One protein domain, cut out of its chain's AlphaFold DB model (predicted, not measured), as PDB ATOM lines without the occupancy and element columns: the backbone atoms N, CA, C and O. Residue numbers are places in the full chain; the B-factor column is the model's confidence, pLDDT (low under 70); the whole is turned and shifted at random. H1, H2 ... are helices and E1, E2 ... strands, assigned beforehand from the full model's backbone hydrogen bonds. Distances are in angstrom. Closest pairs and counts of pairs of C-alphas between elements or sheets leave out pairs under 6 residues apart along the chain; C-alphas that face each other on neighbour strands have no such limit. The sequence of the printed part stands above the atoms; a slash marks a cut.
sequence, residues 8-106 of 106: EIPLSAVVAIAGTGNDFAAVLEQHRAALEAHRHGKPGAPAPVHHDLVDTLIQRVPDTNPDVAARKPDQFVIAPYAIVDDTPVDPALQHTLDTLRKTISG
ATOM      1  N   GLU A   8     178.167 234.344 201.710       87.38
ATOM      2  CA  GLU A   8     178.968 234.755 200.557       87.38
ATOM      3  C   GLU A   8     178.265 234.349 199.264       87.38
ATOM      4  O   GLU A   8     177.873 233.196 199.082       87.38
ATOM      5  N   ILE A   9     178.085 235.321 198.375       87.12
ATOM      6  CA  ILE A   9     177.359 235.166 197.121       87.12
ATOM      7  C   ILE A   9     178.325 235.458 195.968       87.12
ATOM      8  O   ILE A   9     178.837 236.577 195.902       87.12
ATOM      9  N   PRO A  10     178.561 234.514 195.043       88.00
ATOM     10  CA  PRO A  10     179.378 234.772 193.861       88.00
ATOM     11  C   PRO A  10     178.764 235.864 192.977       88.00
ATOM     12  O   PRO A  10     177.553 235.868 192.732       88.00
ATOM     13  N   LEU A  11     179.590 236.773 192.460       86.50
ATOM     14  CA  LEU A  11     179.166 237.834 191.549       86.50
ATOM     15  C   LEU A  11     178.518 237.259 190.283       86.50
ATOM     16  O   LEU A  11     177.497 237.779 189.831       86.50
ATOM     17  N   SER A  12     179.044 236.155 189.751       86.75
ATOM     18  CA  SER A  12     178.452 235.441 188.615       86.75
ATOM     19  C   SER A  12     176.996 235.030 188.867       86.75
ATOM     20  O   SER A  12     176.143 235.160 187.985       86.75
ATOM     21  N   ALA A  13     176.680 234.608 190.093       85.44
ATOM     22  CA  ALA A  13     175.337 234.210 190.489       85.44
ATOM     23  C   ALA A  13     174.399 235.419 190.629       85.44
ATOM     24  O   ALA A  13     173.238 235.351 190.227       85.44
ATOM     25  N   VAL A  14     174.909 236.553 191.122       84.94
ATOM     26  CA  VAL A  14     174.162 237.821 191.131       84.94
ATOM     27  C   VAL A  14     173.806 238.246 189.709       84.94
ATOM     28  O   VAL A  14     172.651 238.571 189.439       84.94
ATOM     29  N   VAL A  15     174.769 238.193 188.785       84.12
ATOM     30  CA  VAL A  15     174.553 238.547 187.375       84.12
ATOM     31  C   VAL A  15     173.541 237.610 186.712       84.12
ATOM     32  O   VAL A  15     172.718 238.074 185.930       84.12
ATOM     33  N   ALA A  16     173.543 236.317 187.039       83.31
ATOM     34  CA  ALA A  16     172.571 235.366 186.500       83.31
ATOM     35  C   ALA A  16     171.123 235.658 186.942       83.31
ATOM     36  O   ALA A  16     170.189 235.403 186.184       83.31
ATOM     37  N   ILE A  17     170.935 236.185 188.156       81.75
ATOM     38  CA  ILE A  17     169.610 236.426 188.752       81.75
ATOM     39  C   ILE A  17     169.103 237.835 188.438       81.75
ATOM     40  O   ILE A  17     167.965 238.011 188.014       81.75
ATOM     41  N   ALA A  18     169.938 238.848 188.660       80.38
ATOM     42  CA  ALA A  18     169.560 240.248 188.515       80.38
ATOM     43  C   ALA A  18     169.889 240.805 187.116       80.38
ATOM     44  O   ALA A  18     169.293 241.794 186.691       80.38
ATOM     45  N   GLY A  19     170.793 240.173 186.367       77.00
ATOM     46  CA  GLY A  19     171.372 240.738 185.149       77.00
ATOM     47  C   GLY A  19     172.491 241.741 185.444       77.00
ATOM     48  O   GLY A  19     172.794 242.075 186.590       77.00
ATOM     49  N   THR A  20     173.125 242.248 184.389       64.31
ATOM     50  CA  THR A  20     174.121 243.321 184.484       64.31
ATOM     51  C   THR A  20     173.425 244.663 184.718       64.31
ATOM     52  O   THR A  20     172.930 245.289 183.786       64.31
ATOM     53  N   GLY A  21     173.394 245.117 185.972       60.31
ATOM     54  CA  GLY A  21     172.979 246.481 186.321       60.31
ATOM     55  C   GLY A  21     171.683 246.622 187.121       60.31
ATOM     56  O   GLY A  21     171.341 247.749 187.471       60.31
ATOM     57  N   ASN A  22     170.990 245.532 187.465       58.81
ATOM     58  CA  ASN A  22     169.964 245.604 188.508       58.81
ATOM     59  C   ASN A  22     170.610 245.489 189.885       58.81
ATOM     60  O   ASN A  22     171.476 244.645 190.120       58.81
ATOM     61  N   ASP A  23     170.144 246.324 190.805       81.25
ATOM     62  CA  ASP A  23     170.513 246.233 192.207       81.25
ATOM     63  C   ASP A  23     169.977 244.910 192.777       81.25
ATOM     64  O   ASP A  23     168.769 244.725 192.935       81.25
ATOM     65  N   PHE A  24     170.875 243.965 193.059       85.00
ATOM     66  CA  PHE A  24     170.534 242.677 193.663       85.00
ATOM     67  C   PHE A  24     169.715 242.853 194.948       85.00
ATOM     68  O   PHE A  24     168.804 242.070 195.205       85.00
ATOM     69  N   ALA A  25     169.967 243.923 195.711       86.06
ATOM     70  CA  ALA A  25     169.187 244.240 196.903       86.06
ATOM     71  C   ALA A  25     167.710 244.509 196.571       86.06
ATOM     72  O   ALA A  25     166.823 244.072 197.302       86.06
ATOM     73  N   ALA A  26     167.429 245.168 195.443       86.88
ATOM     74  CA  ALA A  26     166.065 245.414 194.992       86.88
ATOM     75  C   ALA A  26     165.355 244.113 194.587       86.88
ATOM     76  O   ALA A  26     164.172 243.954 194.883       86.88
ATOM     77  N   VAL A  27     166.067 243.165 193.964       86.06
ATOM     78  CA  VAL A  27     165.519 241.836 193.631       86.06
ATOM     79  C   VAL A  27     165.154 241.066 194.902       86.06
ATOM     80  O   VAL A  27     164.058 240.515 194.995       86.06
ATOM     81  N   LEU A  28     166.034 241.077 195.910       88.50
ATOM     82  CA  LEU A  28     165.760 240.448 197.205       88.50
ATOM     83  C   LEU A  28     164.544 241.078 197.893       88.50
ATOM     84  O   LEU A  28     163.678 240.364 198.389       88.50
ATOM     85  N   GLU A  29     164.442 242.406 197.887       89.25
ATOM     86  CA  GLU A  29     163.319 243.100 198.516       89.25
ATOM     87  C   GLU A  29     161.990 242.831 197.795       89.25
ATOM     88  O   GLU A  29     160.967 242.595 198.441       89.25
ATOM     89  N   GLN A  30     161.999 242.782 196.460       87.88
ATOM     90  CA  GLN A  30     160.819 242.413 195.674       87.88
ATOM     91  C   GLN A  30     160.363 240.983 195.970       87.88
ATOM     92  O   GLN A  30     159.167 240.750 196.154       87.88
ATOM     93  N   HIS A  31     161.296 240.031 196.069       88.25
ATOM     94  CA  HIS A  31     160.962 238.644 196.401       88.25
ATOM     95  C   HIS A  31     160.446 238.504 197.835       88.25
ATOM     96  O   HIS A  31     159.445 237.825 198.069       88.25
ATOM     97  N   ARG A  32     161.057 239.210 198.797       89.88
ATOM     98  CA  ARG A  32     160.592 239.280 200.193       89.88
ATOM     99  C   ARG A  32     159.150 239.790 200.266       89.88
ATOM    100  O   ARG A  32     158.304 239.155 200.897       89.88
ATOM    101  N   ALA A  33     158.855 240.891 199.577       88.00
ATOM    102  CA  ALA A  33     157.511 241.458 199.511       88.00
ATOM    103  C   ALA A  33     156.513 240.512 198.819       88.00
ATOM    104  O   ALA A  33     155.366 240.401 199.253       88.00
ATOM    105  N   ALA A  34     156.939 239.792 197.776       86.62
ATOM    106  CA  ALA A  34     156.106 238.799 197.103       86.62
ATOM    107  C   ALA A  34     155.778 237.602 198.014       86.62
ATOM    108  O   ALA A  34     154.636 237.143 198.024       86.62
ATOM    109  N   LEU A  35     156.736 237.127 198.819       87.38
ATOM    110  CA  LEU A  35     156.518 236.072 199.816       87.38
ATOM    111  C   LEU A  35     155.543 236.512 200.913       87.38
ATOM    112  O   LEU A  35     154.628 235.760 201.260       87.38
ATOM    113  N   GLU A  36     155.679 237.743 201.411       86.19
ATOM    114  CA  GLU A  36     154.718 238.334 202.349       86.19
ATOM    115  C   GLU A  36     153.323 238.441 201.728       86.19
ATOM    116  O   GLU A  36     152.338 238.001 202.325       86.19
ATOM    117  N   ALA A  37     153.226 238.960 200.503       84.19
ATOM    118  CA  ALA A  37     151.959 239.106 199.799       84.19
ATOM    119  C   ALA A  37     151.301 237.755 199.494       84.19
ATOM    120  O   ALA A  37     150.086 237.640 199.604       84.19
ATOM    121  N   HIS A  38     152.068 236.720 199.150       84.06
ATOM    122  CA  HIS A  38     151.532 235.377 198.929       84.06
ATOM    123  C   HIS A  38     150.994 234.763 200.230       84.06
ATOM    124  O   HIS A  38     149.939 234.133 200.233       84.06
ATOM    125  N   ARG A  39     151.688 234.981 201.353       81.19
ATOM    126  CA  ARG A  39     151.336 234.388 202.651       81.19
ATOM    127  C   ARG A  39     150.202 235.115 203.375       81.19
ATOM    128  O   ARG A  39     149.435 234.469 204.087       81.19
ATOM    129  N   HIS A  40     150.089 236.430 203.203       81.00
ATOM    130  CA  HIS A  40     149.015 237.252 203.780       81.00
ATOM    131  C   HIS A  40     147.890 237.576 202.788       81.00
ATOM    132  O   HIS A  40     146.874 238.160 203.167       81.00
ATOM    133  N   GLY A  41     148.077 237.240 201.514       74.19
ATOM    134  CA  GLY A  41     147.151 237.548 200.438       74.19
ATOM    135  C   GLY A  41     145.920 236.653 200.407       74.19
ATOM    136  O   GLY A  41     145.726 235.740 201.209       74.19
ATOM    137  N   LYS A  42     145.053 236.933 199.433       75.50
ATOM    138  CA  LYS A  42     143.850 236.132 199.201       75.50
ATOM    139  C   LYS A  42     144.235 234.728 198.709       75.50
ATOM    140  O   LYS A  42     145.184 234.604 197.930       75.50
ATOM    141  N   PRO A  43     143.468 233.687 199.081       74.38
ATOM    142  CA  PRO A  43     143.631 232.356 198.509       74.38
ATOM    143  C   PRO A  43     143.633 232.415 196.973       74.38
ATOM    144  O   PRO A  43     142.748 233.032 196.382       74.38
ATOM    145  N   GLY A  44     144.634 231.799 196.339       76.88
ATOM    146  CA  GLY A  44     144.809 231.804 194.880       76.88
ATOM    147  C   GLY A  44     145.802 232.840 194.336       76.88
ATOM    148  O   GLY A  44     145.988 232.902 193.123       76.88
ATOM    149  N   ALA A  45     146.462 233.629 195.193       76.62
ATOM    150  CA  ALA A  45     147.608 234.432 194.771       76.62
ATOM    151  C   ALA A  45     148.726 233.520 194.218       76.62
ATOM    152  O   ALA A  45     149.031 232.501 194.845       76.62
ATOM    153  N   PRO A  46     149.346 233.854 193.069       78.88
ATOM    154  CA  PRO A  46     150.432 233.051 192.519       78.88
ATOM    155  C   PRO A  46     151.602 232.990 193.505       78.88
ATOM    156  O   PRO A  46     151.869 233.954 194.228       78.88
ATOM    157  N   ALA A  47     152.275 231.841 193.556       78.06
ATOM    158  CA  ALA A  47     153.510 231.707 194.316       78.06
ATOM    159  C   ALA A  47     154.618 232.555 193.659       78.06
ATOM    160  O   ALA A  47     154.654 232.640 192.427       78.06
ATOM    161  N   PRO A  48     155.509 233.185 194.445       81.88
ATOM    162  CA  PRO A  48     156.686 233.865 193.911       81.88
ATOM    163  C   PRO A  48     157.583 232.908 193.114       81.88
ATOM    164  O   PRO A  48     157.585 231.700 193.348       81.88
ATOM    165  N   VAL A  49     158.357 233.450 192.171       80.88
ATOM    166  CA  VAL A  49     159.301 232.660 191.366       80.88
ATOM    167  C   VAL A  49     160.469 232.223 192.242       80.88
ATOM    168  O   VAL A  49     161.207 233.061 192.746       80.88
ATOM    169  N   HIS A  50     160.648 230.917 192.413       76.25
ATOM    170  CA  HIS A  50     161.719 230.371 193.241       76.25
ATOM    171  C   HIS A  50     163.102 230.559 192.610       76.25
ATOM    172  O   HIS A  50     163.320 230.232 191.442       76.25
ATOM    173  N   HIS A  51     164.044 231.026 193.427       78.31
ATOM    174  CA  HIS A  51     165.466 231.078 193.109       78.31
ATOM    175  C   HIS A  51     166.235 230.582 194.334       78.31
ATOM    176  O   HIS A  51     166.243 231.268 195.352       78.31
ATOM    177  N   ASP A  52     166.915 229.436 194.241       81.62
ATOM    178  CA  ASP A  52     167.559 228.766 195.390       81.62
ATOM    179  C   ASP A  52     168.433 229.705 196.237       81.62
ATOM    180  O   ASP A  52     168.439 229.673 197.468       81.62
ATOM    181  N   LEU A  53     169.161 230.590 195.563       81.88
ATOM    182  CA  LEU A  53     170.091 231.523 196.181       81.88
ATOM    183  C   LEU A  53     169.373 232.712 196.850       81.88
ATOM    184  O   LEU A  53     169.778 233.148 197.924       81.88
ATOM    185  N   VAL A  54     168.268 233.189 196.273       83.31
ATOM    186  CA  VAL A  54     167.405 234.221 196.878       83.31
ATOM    187  C   VAL A  54     166.631 233.643 198.065       83.31
ATOM    188  O   VAL A  54     166.551 234.278 199.113       83.31
ATOM    189  N   ASP A  55     166.130 232.416 197.934       83.62
ATOM    190  CA  ASP A  55     165.422 231.699 198.996       83.62
ATOM    191  C   ASP A  55     166.359 231.395 200.180       83.62
ATOM    192  O   ASP A  55     165.938 231.439 201.333       83.62
ATOM    193  N   THR A  56     167.654 231.179 199.924       84.06
ATOM    194  CA  THR A  56     168.679 231.055 200.977       84.06
ATOM    195  C   THR A  56     168.885 232.370 201.741       84.06
ATOM    196  O   THR A  56     169.163 232.361 202.944       84.06
ATOM    197  N   LEU A  57     168.744 233.508 201.057       88.44
ATOM    198  CA  LEU A  57     168.910 234.837 201.642       88.44
ATOM    199  C   LEU A  57     167.657 235.345 202.353       88.44
ATOM    200  O   LEU A  57     167.781 236.188 203.238       88.44
ATOM    201  N   ILE A  58     166.467 234.853 202.012       89.88
ATOM    202  CA  ILE A  58     165.219 235.282 202.648       89.88
ATOM    203  C   ILE A  58     164.790 234.259 203.693       89.88
ATOM    204  O   ILE A  58     164.298 233.173 203.401       89.88
ATOM    205  N   GLN A  59     164.951 234.642 204.954       87.75
ATOM    206  CA  GLN A  59     164.659 233.795 206.097       87.75
ATOM    207  C   GLN A  59     163.284 234.113 206.670       87.75
ATOM    208  O   GLN A  59     162.931 235.271 206.899       87.75
ATOM    209  N   ARG A  60     162.513 233.062 206.961       87.94
ATOM    210  CA  ARG A  60     161.263 233.177 207.713       87.94
ATOM    211  C   ARG A  60     161.565 233.183 209.209       87.94
ATOM    212  O   ARG A  60     162.103 232.212 209.736       87.94
ATOM    213  N   VAL A  61     161.156 234.245 209.889       87.94
ATOM    214  CA  VAL A  61     161.259 234.411 211.340       87.94
ATOM    215  C   VAL A  61     159.867 234.215 211.943       87.94
ATOM    216  O   VAL A  61     159.023 235.111 211.834       87.94
ATOM    217  N   PRO A  62     159.578 233.040 212.530       85.38
ATOM    218  CA  PRO A  62     158.300 232.802 213.184       85.38
ATOM    219  C   PRO A  62     158.209 233.571 214.503       85.38
ATOM    220  O   PRO A  62     159.202 233.701 215.222       85.38
ATOM    221  N   ASP A  63     157.006 234.028 214.856       84.00
ATOM    222  CA  ASP A  63     156.763 234.548 216.201       84.00
ATOM    223  C   ASP A  63     156.687 233.384 217.199       84.00
ATOM    224  O   ASP A  63     155.822 232.506 217.118       84.00
ATOM    225  N   THR A  64     157.624 233.371 218.144       86.25
ATOM    226  CA  THR A  64     157.769 232.325 219.160       86.25
ATOM    227  C   THR A  64     157.042 232.645 220.464       86.25
ATOM    228  O   THR A  64     157.218 231.915 221.441       86.25
ATOM    229  N   ASN A  65     156.198 233.687 220.500       83.44
ATOM    230  CA  ASN A  65     155.419 234.040 221.686       83.44
ATOM    231  C   ASN A  65     154.664 232.806 222.241       83.44
ATOM    232  O   ASN A  65     153.956 232.126 221.491       83.44
ATOM    233  N   PRO A  66     154.814 232.454 223.533       84.44
ATOM    234  CA  PRO A  66     154.114 231.310 224.113       84.44
ATOM    235  C   PRO A  66     152.590 231.486 224.109       84.44
ATOM    236  O   PRO A  66     151.871 230.493 223.998       84.44
ATOM    237  N   ASP A  67     152.098 232.725 224.172       87.69
ATOM    238  CA  ASP A  67     150.678 233.027 224.037       87.69
ATOM    239  C   ASP A  67     150.275 233.061 222.558       87.69
ATOM    240  O   ASP A  67     150.615 233.984 221.815       87.69
ATOM    241  N   VAL A  68     149.526 232.041 222.134       81.50
ATOM    242  CA  VAL A  68     149.057 231.881 220.752       81.50
ATOM    243  C   VAL A  68     148.149 233.034 220.323       81.50
ATOM    244  O   VAL A  68     148.192 233.420 219.157       81.50
ATOM    245  N   ALA A  69     147.366 233.613 221.238       83.94
ATOM    246  CA  ALA A  69     146.465 234.719 220.917       83.94
ATOM    247  C   ALA A  69     147.219 236.033 220.646       83.94
ATOM    248  O   ALA A  69     146.717 236.897 219.930       83.94
ATOM    249  N   ALA A  70     148.433 236.168 221.186       86.12
ATOM    250  CA  ALA A  70     149.302 237.324 221.001       86.12
ATOM    251  C   ALA A  70     150.356 237.130 219.894       86.12
ATOM    252  O   ALA A  70     151.140 238.051 219.641       86.12
ATOM    253  N   ARG A  71     150.399 235.957 219.241       83.06
ATOM    254  CA  ARG A  71     151.337 235.693 218.143       83.06
ATOM    255  C   ARG A  71     151.031 236.574 216.943       83.06
ATOM    256  O   ARG A  71     149.919 236.594 216.416       83.06
ATOM    257  N   LYS A  72     152.062 237.261 216.476       82.50
ATOM    258  CA  LYS A  72     152.077 237.978 215.210       82.50
ATOM    259  C   LYS A  72     152.288 237.000 214.052       82.50
ATOM    260  O   LYS A  72     152.799 235.895 214.252       82.50
ATOM    261  N   PRO A  73     151.910 237.396 212.827       81.75
ATOM    262  CA  PRO A  73     152.269 236.632 211.645       81.75
ATOM    263  C   PRO A  73     153.792 236.525 211.498       81.75
ATOM    264  O   PRO A  73     154.522 237.426 211.917       81.75
ATOM    265  N   ASP A  74     154.260 235.429 210.894       85.38
ATOM    266  CA  ASP A  74     155.688 235.252 210.619       85.38
ATOM    267  C   ASP A  74     156.213 236.386 209.737       85.38
ATOM    268  O   ASP A  74     155.518 236.844 208.830       85.38
ATOM    269  N   GLN A  75     157.461 236.775 209.965       86.44
ATOM    270  CA  GLN A  75     158.130 237.803 209.177       86.44
ATOM    271  C   GLN A  75     159.112 237.174 208.197       86.44
ATOM    272  O   GLN A  75     159.663 236.103 208.459       86.44
ATOM    273  N   PHE A  76     159.363 237.858 207.085       89.81
ATOM    274  CA  PHE A  76     160.441 237.510 206.166       89.81
ATOM    275  C   PHE A  76     161.523 238.578 206.239       89.81
ATOM    276  O   PHE A  76     161.246 239.764 206.057       89.81
ATOM    277  N   VAL A  77     162.754 238.154 206.507       89.88
ATOM    278  CA  VAL A  77     163.916 239.037 206.639       89.88
ATOM    279  C   VAL A  77     165.000 238.622 205.658       89.88
ATOM    280  O   VAL A  77     165.183 237.436 205.390       89.88
ATOM    281  N   ILE A  78     165.733 239.599 205.134       90.25
ATOM    282  CA  ILE A  78     166.903 239.343 204.295       90.25
ATOM    283  C   ILE A  78     168.107 239.136 205.222       90.25
ATOM    284  O   ILE A  78     168.442 240.004 206.031       90.25
ATOM    285  N   ALA A  79     168.739 237.971 205.125       89.81
ATOM    286  CA  ALA A  79     169.942 237.623 205.861       89.81
ATOM    287  C   ALA A  79     171.128 238.499 205.421       89.81
ATOM    288  O   ALA A  79     171.200 238.914 204.263       89.81
ATOM    289  N   PRO A  80     172.096 238.779 206.310       89.06
ATOM    290  CA  PRO A  80     173.278 239.540 205.936       89.06
ATOM    291  C   PRO A  80     174.117 238.765 204.911       89.06
ATOM    292  O   PRO A  80     174.512 237.621 205.151       89.06
ATOM    293  N   TYR A  81     174.436 239.412 203.793       89.12
ATOM    294  CA  TYR A  81     175.214 238.820 202.708       89.12
ATOM    295  C   TYR A  81     176.381 239.708 202.276       89.12
ATOM    296  O   TYR A  81     176.439 240.901 202.588       89.12
ATOM    297  N   ALA A  82     177.333 239.100 201.575       88.19
ATOM    298  CA  ALA A  82     178.428 239.777 200.898       88.19
ATOM    299  C   ALA A  82     178.564 239.215 199.481       88.19
ATOM    300  O   ALA A  82     178.542 238.001 199.293       88.19
ATOM    301  N   ILE A  83     178.698 240.101 198.495       87.06
ATOM    302  CA  ILE A  83     178.971 239.704 197.113       87.06
ATOM    303  C   ILE A  83     180.484 239.555 196.967       87.06
ATOM    304  O   ILE A  83     181.230 240.482 197.292       87.06
ATOM    305  N   VAL A  84     180.921 238.389 196.504       87.94
ATOM    306  CA  VAL A  84     182.325 238.046 196.278       87.94
ATOM    307  C   VAL A  84     182.549 237.933 194.780       87.94
ATOM    308  O   VAL A  84     181.824 237.217 194.096       87.94
ATOM    309  N   ASP A  85     183.546 238.651 194.272       85.88
ATOM    310  CA  ASP A  85     183.963 238.517 192.880       85.88
ATOM    311  C   ASP A  85     184.639 237.155 192.679       85.88
ATOM    312  O   ASP A  85     185.690 236.876 193.256       85.88
ATOM    313  N   ASP A  86     183.995 236.297 191.893       84.50
ATOM    314  CA  ASP A  86     184.464 234.964 191.527       84.50
ATOM    315  C   ASP A  86     185.070 234.923 190.116       84.50
ATOM    316  O   ASP A  86     185.303 233.841 189.571       84.50
ATOM    317  N   THR A  87     185.348 236.086 189.516       81.69
ATOM    318  CA  THR A  87     185.989 236.166 188.203       81.69
ATOM    319  C   THR A  87     187.378 235.519 188.264       81.69
ATOM    320  O   THR A  87     188.223 235.945 189.059       81.69
ATOM    321  N   PRO A  88     187.668 234.505 187.422       76.56
ATOM    322  CA  PRO A  88     188.994 233.911 187.354       76.56
ATOM    323  C   PRO A  88     190.037 234.976 187.005       76.56
ATOM    324  O   PRO A  88     189.908 235.683 186.005       76.56
ATOM    325  N   VAL A  89     191.089 235.075 187.818       76.81
ATOM    326  CA  VAL A  89     192.234 235.933 187.506       76.81
ATOM    327  C   VAL A  89     192.959 235.342 186.300       76.81
ATOM    328  O   VAL A  89     193.249 234.145 186.271       76.81
ATOM    329  N   ASP A  90     193.263 236.179 185.308       81.62
ATOM    330  CA  ASP A  90     194.056 235.770 184.148       81.62
ATOM    331  C   ASP A  90     195.388 235.139 184.620       81.62
ATOM    332  O   ASP A  90     196.128 235.782 185.377       81.62
ATOM    333  N   PRO A  91     195.737 233.909 184.186       81.75
ATOM    334  CA  PRO A  91     196.989 233.254 184.558       81.75
ATOM    335  C   PRO A  91     198.242 234.101 184.290       81.75
ATOM    336  O   PRO A  91     199.209 234.033 185.053       81.75
ATOM    337  N   ALA A  92     198.237 234.926 183.237       78.94
ATOM    338  CA  ALA A  92     199.341 235.827 182.918       78.94
ATOM    339  C   ALA A  92     199.470 236.965 183.946       78.94
ATOM    340  O   ALA A  92     200.579 237.345 184.340       78.94
ATOM    341  N   LEU A  93     198.337 237.478 184.434       82.44
ATOM    342  CA  LEU A  93     198.304 238.471 185.505       82.44
ATOM    343  C   LEU A  93     198.740 237.847 186.835       82.44
ATOM    344  O   LEU A  93     199.558 238.435 187.543       82.44
ATOM    345  N   GLN A  94     198.278 236.630 187.132       82.19
ATOM    346  CA  GLN A  94     198.660 235.887 188.332       82.19
ATOM    347  C   GLN A  94     200.181 235.667 188.397       82.19
ATOM    348  O   GLN A  94     200.813 236.008 189.395       82.19
ATOM    349  N   HIS A  95     200.792 235.217 187.294       80.12
ATOM    350  CA  HIS A  95     202.244 235.044 187.197       80.12
ATOM    351  C   HIS A  95     203.013 236.361 187.415       80.12
ATOM    352  O   HIS A  95     204.068 236.390 188.058       80.12
ATOM    353  N   THR A  96     202.478 237.475 186.906       83.81
ATOM    354  CA  THR A  96     203.071 238.809 187.084       83.81
ATOM    355  C   THR A  96     203.016 239.257 188.549       83.81
ATOM    356  O   THR A  96     204.019 239.730 189.086       83.81
ATOM    357  N   LEU A  97     201.880 239.056 189.224       83.31
ATOM    358  CA  LEU A  97     201.704 239.378 190.643       83.31
ATOM    359  C   LEU A  97     202.615 238.539 191.549       83.31
ATOM    360  O   LEU A  97     203.223 239.078 192.477       83.31
ATOM    361  N   ASP A  98     202.751 237.245 191.261       84.88
ATOM    362  CA  ASP A  98     203.622 236.345 192.023       84.88
ATOM    363  C   ASP A  98     205.100 236.721 191.859       84.88
ATOM    364  O   ASP A  98     205.859 236.746 192.834       84.88
ATOM    365  N   THR A  99     205.498 237.113 190.644       85.06
ATOM    366  CA  THR A  99     206.845 237.629 190.368       85.06
ATOM    367  C   THR A  99     207.111 238.916 191.156       85.06
ATOM    368  O   THR A  99     208.134 239.027 191.835       85.06
ATOM    369  N   LEU A 100     206.176 239.871 191.145       81.94
ATOM    370  CA  LEU A 100     206.294 241.122 191.902       81.94
ATOM    371  C   LEU A 100     206.398 240.875 193.414       81.94
ATOM    372  O   LEU A 100     207.308 241.404 194.050       81.94
ATOM    373  N   ARG A 101     205.549 240.014 193.994       84.31
ATOM    374  CA  ARG A 101     205.627 239.653 195.424       84.31
ATOM    375  C   ARG A 101     206.981 239.078 195.810       84.31
ATOM    376  O   ARG A 101     207.528 239.454 196.846       84.31
ATOM    377  N   LYS A 102     207.526 238.190 194.978       83.12
ATOM    378  CA  LYS A 102     208.829 237.565 195.222       83.12
ATOM    379  C   LYS A 102     209.976 238.578 195.161       83.12
ATOM    380  O   LYS A 102     210.939 238.431 195.900       83.12
ATOM    381  N   THR A 103     209.850 239.604 194.320       82.38
ATOM    382  CA  THR A 103     210.883 240.636 194.128       82.38
ATOM    383  C   THR A 103     210.870 241.700 195.230       82.38
ATOM    384  O   THR A 103     211.896 242.301 195.502       82.38
ATOM    385  N   ILE A 104     209.720 241.940 195.869       78.62
ATOM    386  CA  ILE A 104     209.577 242.929 196.956       78.62
ATOM    387  C   ILE A 104     209.859 242.302 198.337       78.62
ATOM    388  O   ILE A 104     210.187 243.011 199.284       78.62
ATOM    389  N   SER A 105     209.718 240.978 198.464       71.56
ATOM    390  CA  SER A 105     209.922 240.247 199.729       71.56
ATOM    391  C   SER A 105     211.341 239.681 199.907       71.56
ATOM    392  O   SER A 105     211.586 238.999 200.902       71.56
ATOM    393  N   GLY A 106     212.238 239.902 198.941       51.69
ATOM    394  CA  GLY A 106     213.649 239.493 198.974       51.69
ATOM    395  C   GLY A 106     214.569 240.700 198.973       51.69
ATOM    396  O   GLY A 106     215.661 240.576 199.566       51.69
TER     397      GLY A 106
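This is residues 8 to 106 of the 106 residues of an uncharacterized protein of Bradyrhizobium diazoefficiens (UniProt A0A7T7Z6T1). This is a small, loosely built body with a long arm: E3 runs on into E4 as one nearly continuous line of strand, with E2 beside E3, E1 beside E4, and the long helix H2 packed over the E2 and E3 hairpin. H1 follows E1 directly and H3 leads directly into E2, while residues 88 to 106, with H4, stick out as an arm at one end and residues 65 to 70 stick out at the other. The printed part has 99 residues with four named helices and four named strands, in the order E1 H1 H2 H3 E2 E3 E4 H4; one two-stranded sheet, E1 and E4, is parallel, and the other, E2 and E3, is antiparallel. The class is mixed, helices and strands, and the whole is extended, with a radius of gyration of the C-alphas of 21.2 A and spans of 71 by 31 by 17 A.

Start at E1, residues 8 to 10, parallel to its neighbour E4, residues 81 to 84; N 9 and O 82 are 2.9 A apart, within hydrogen-bond range. H1, residues 11 to 18, only just touches H2, residues 24 to 40, and only at the corner, with 3 pairs of C-alphas within 8 A, the closest those of Ala 18 and Phe 24 at 5.8 A. H2 with its residues 28 to 31 only just touches H3, residues 52 to 57, about perpendicular at 89 degrees; the closest C-alphas, of Leu 28 and Val 54, are 6.4 A apart. E2, residues 58 to 61, and E3, residues 75 to 78, form an antiparallel hairpin at 145 degrees, with N 59 and O 77 2.8 A apart, within hydrogen-bond range. The closest C-alphas of H2 and E3, those of Arg 32 and Phe 76, are 6.2 A apart. H4, residues 91 to 104, touches no helix. In H1, H2, H3 and H4 every O i to N i+4 pair is within hydrogen-bond range.

Find C-alpha 8 at (178.968, 234.755, 200.557), where E1 begins. H2 runs 24.4 A from C-alpha 24 at (170.534, 242.677, 193.663) to C-alpha 40. H4 runs 20.1 A and ends at C-alpha 104, at (209.577, 242.929, 196.956).

Look to Ala 69 and Gly 106 for the two C-alphas farthest apart, 70.8 A. The printed part has no cut; the links from H2 to H3 and from E2 to E3 are long. Residues 20 to 22 and 106 have pLDDT under 70.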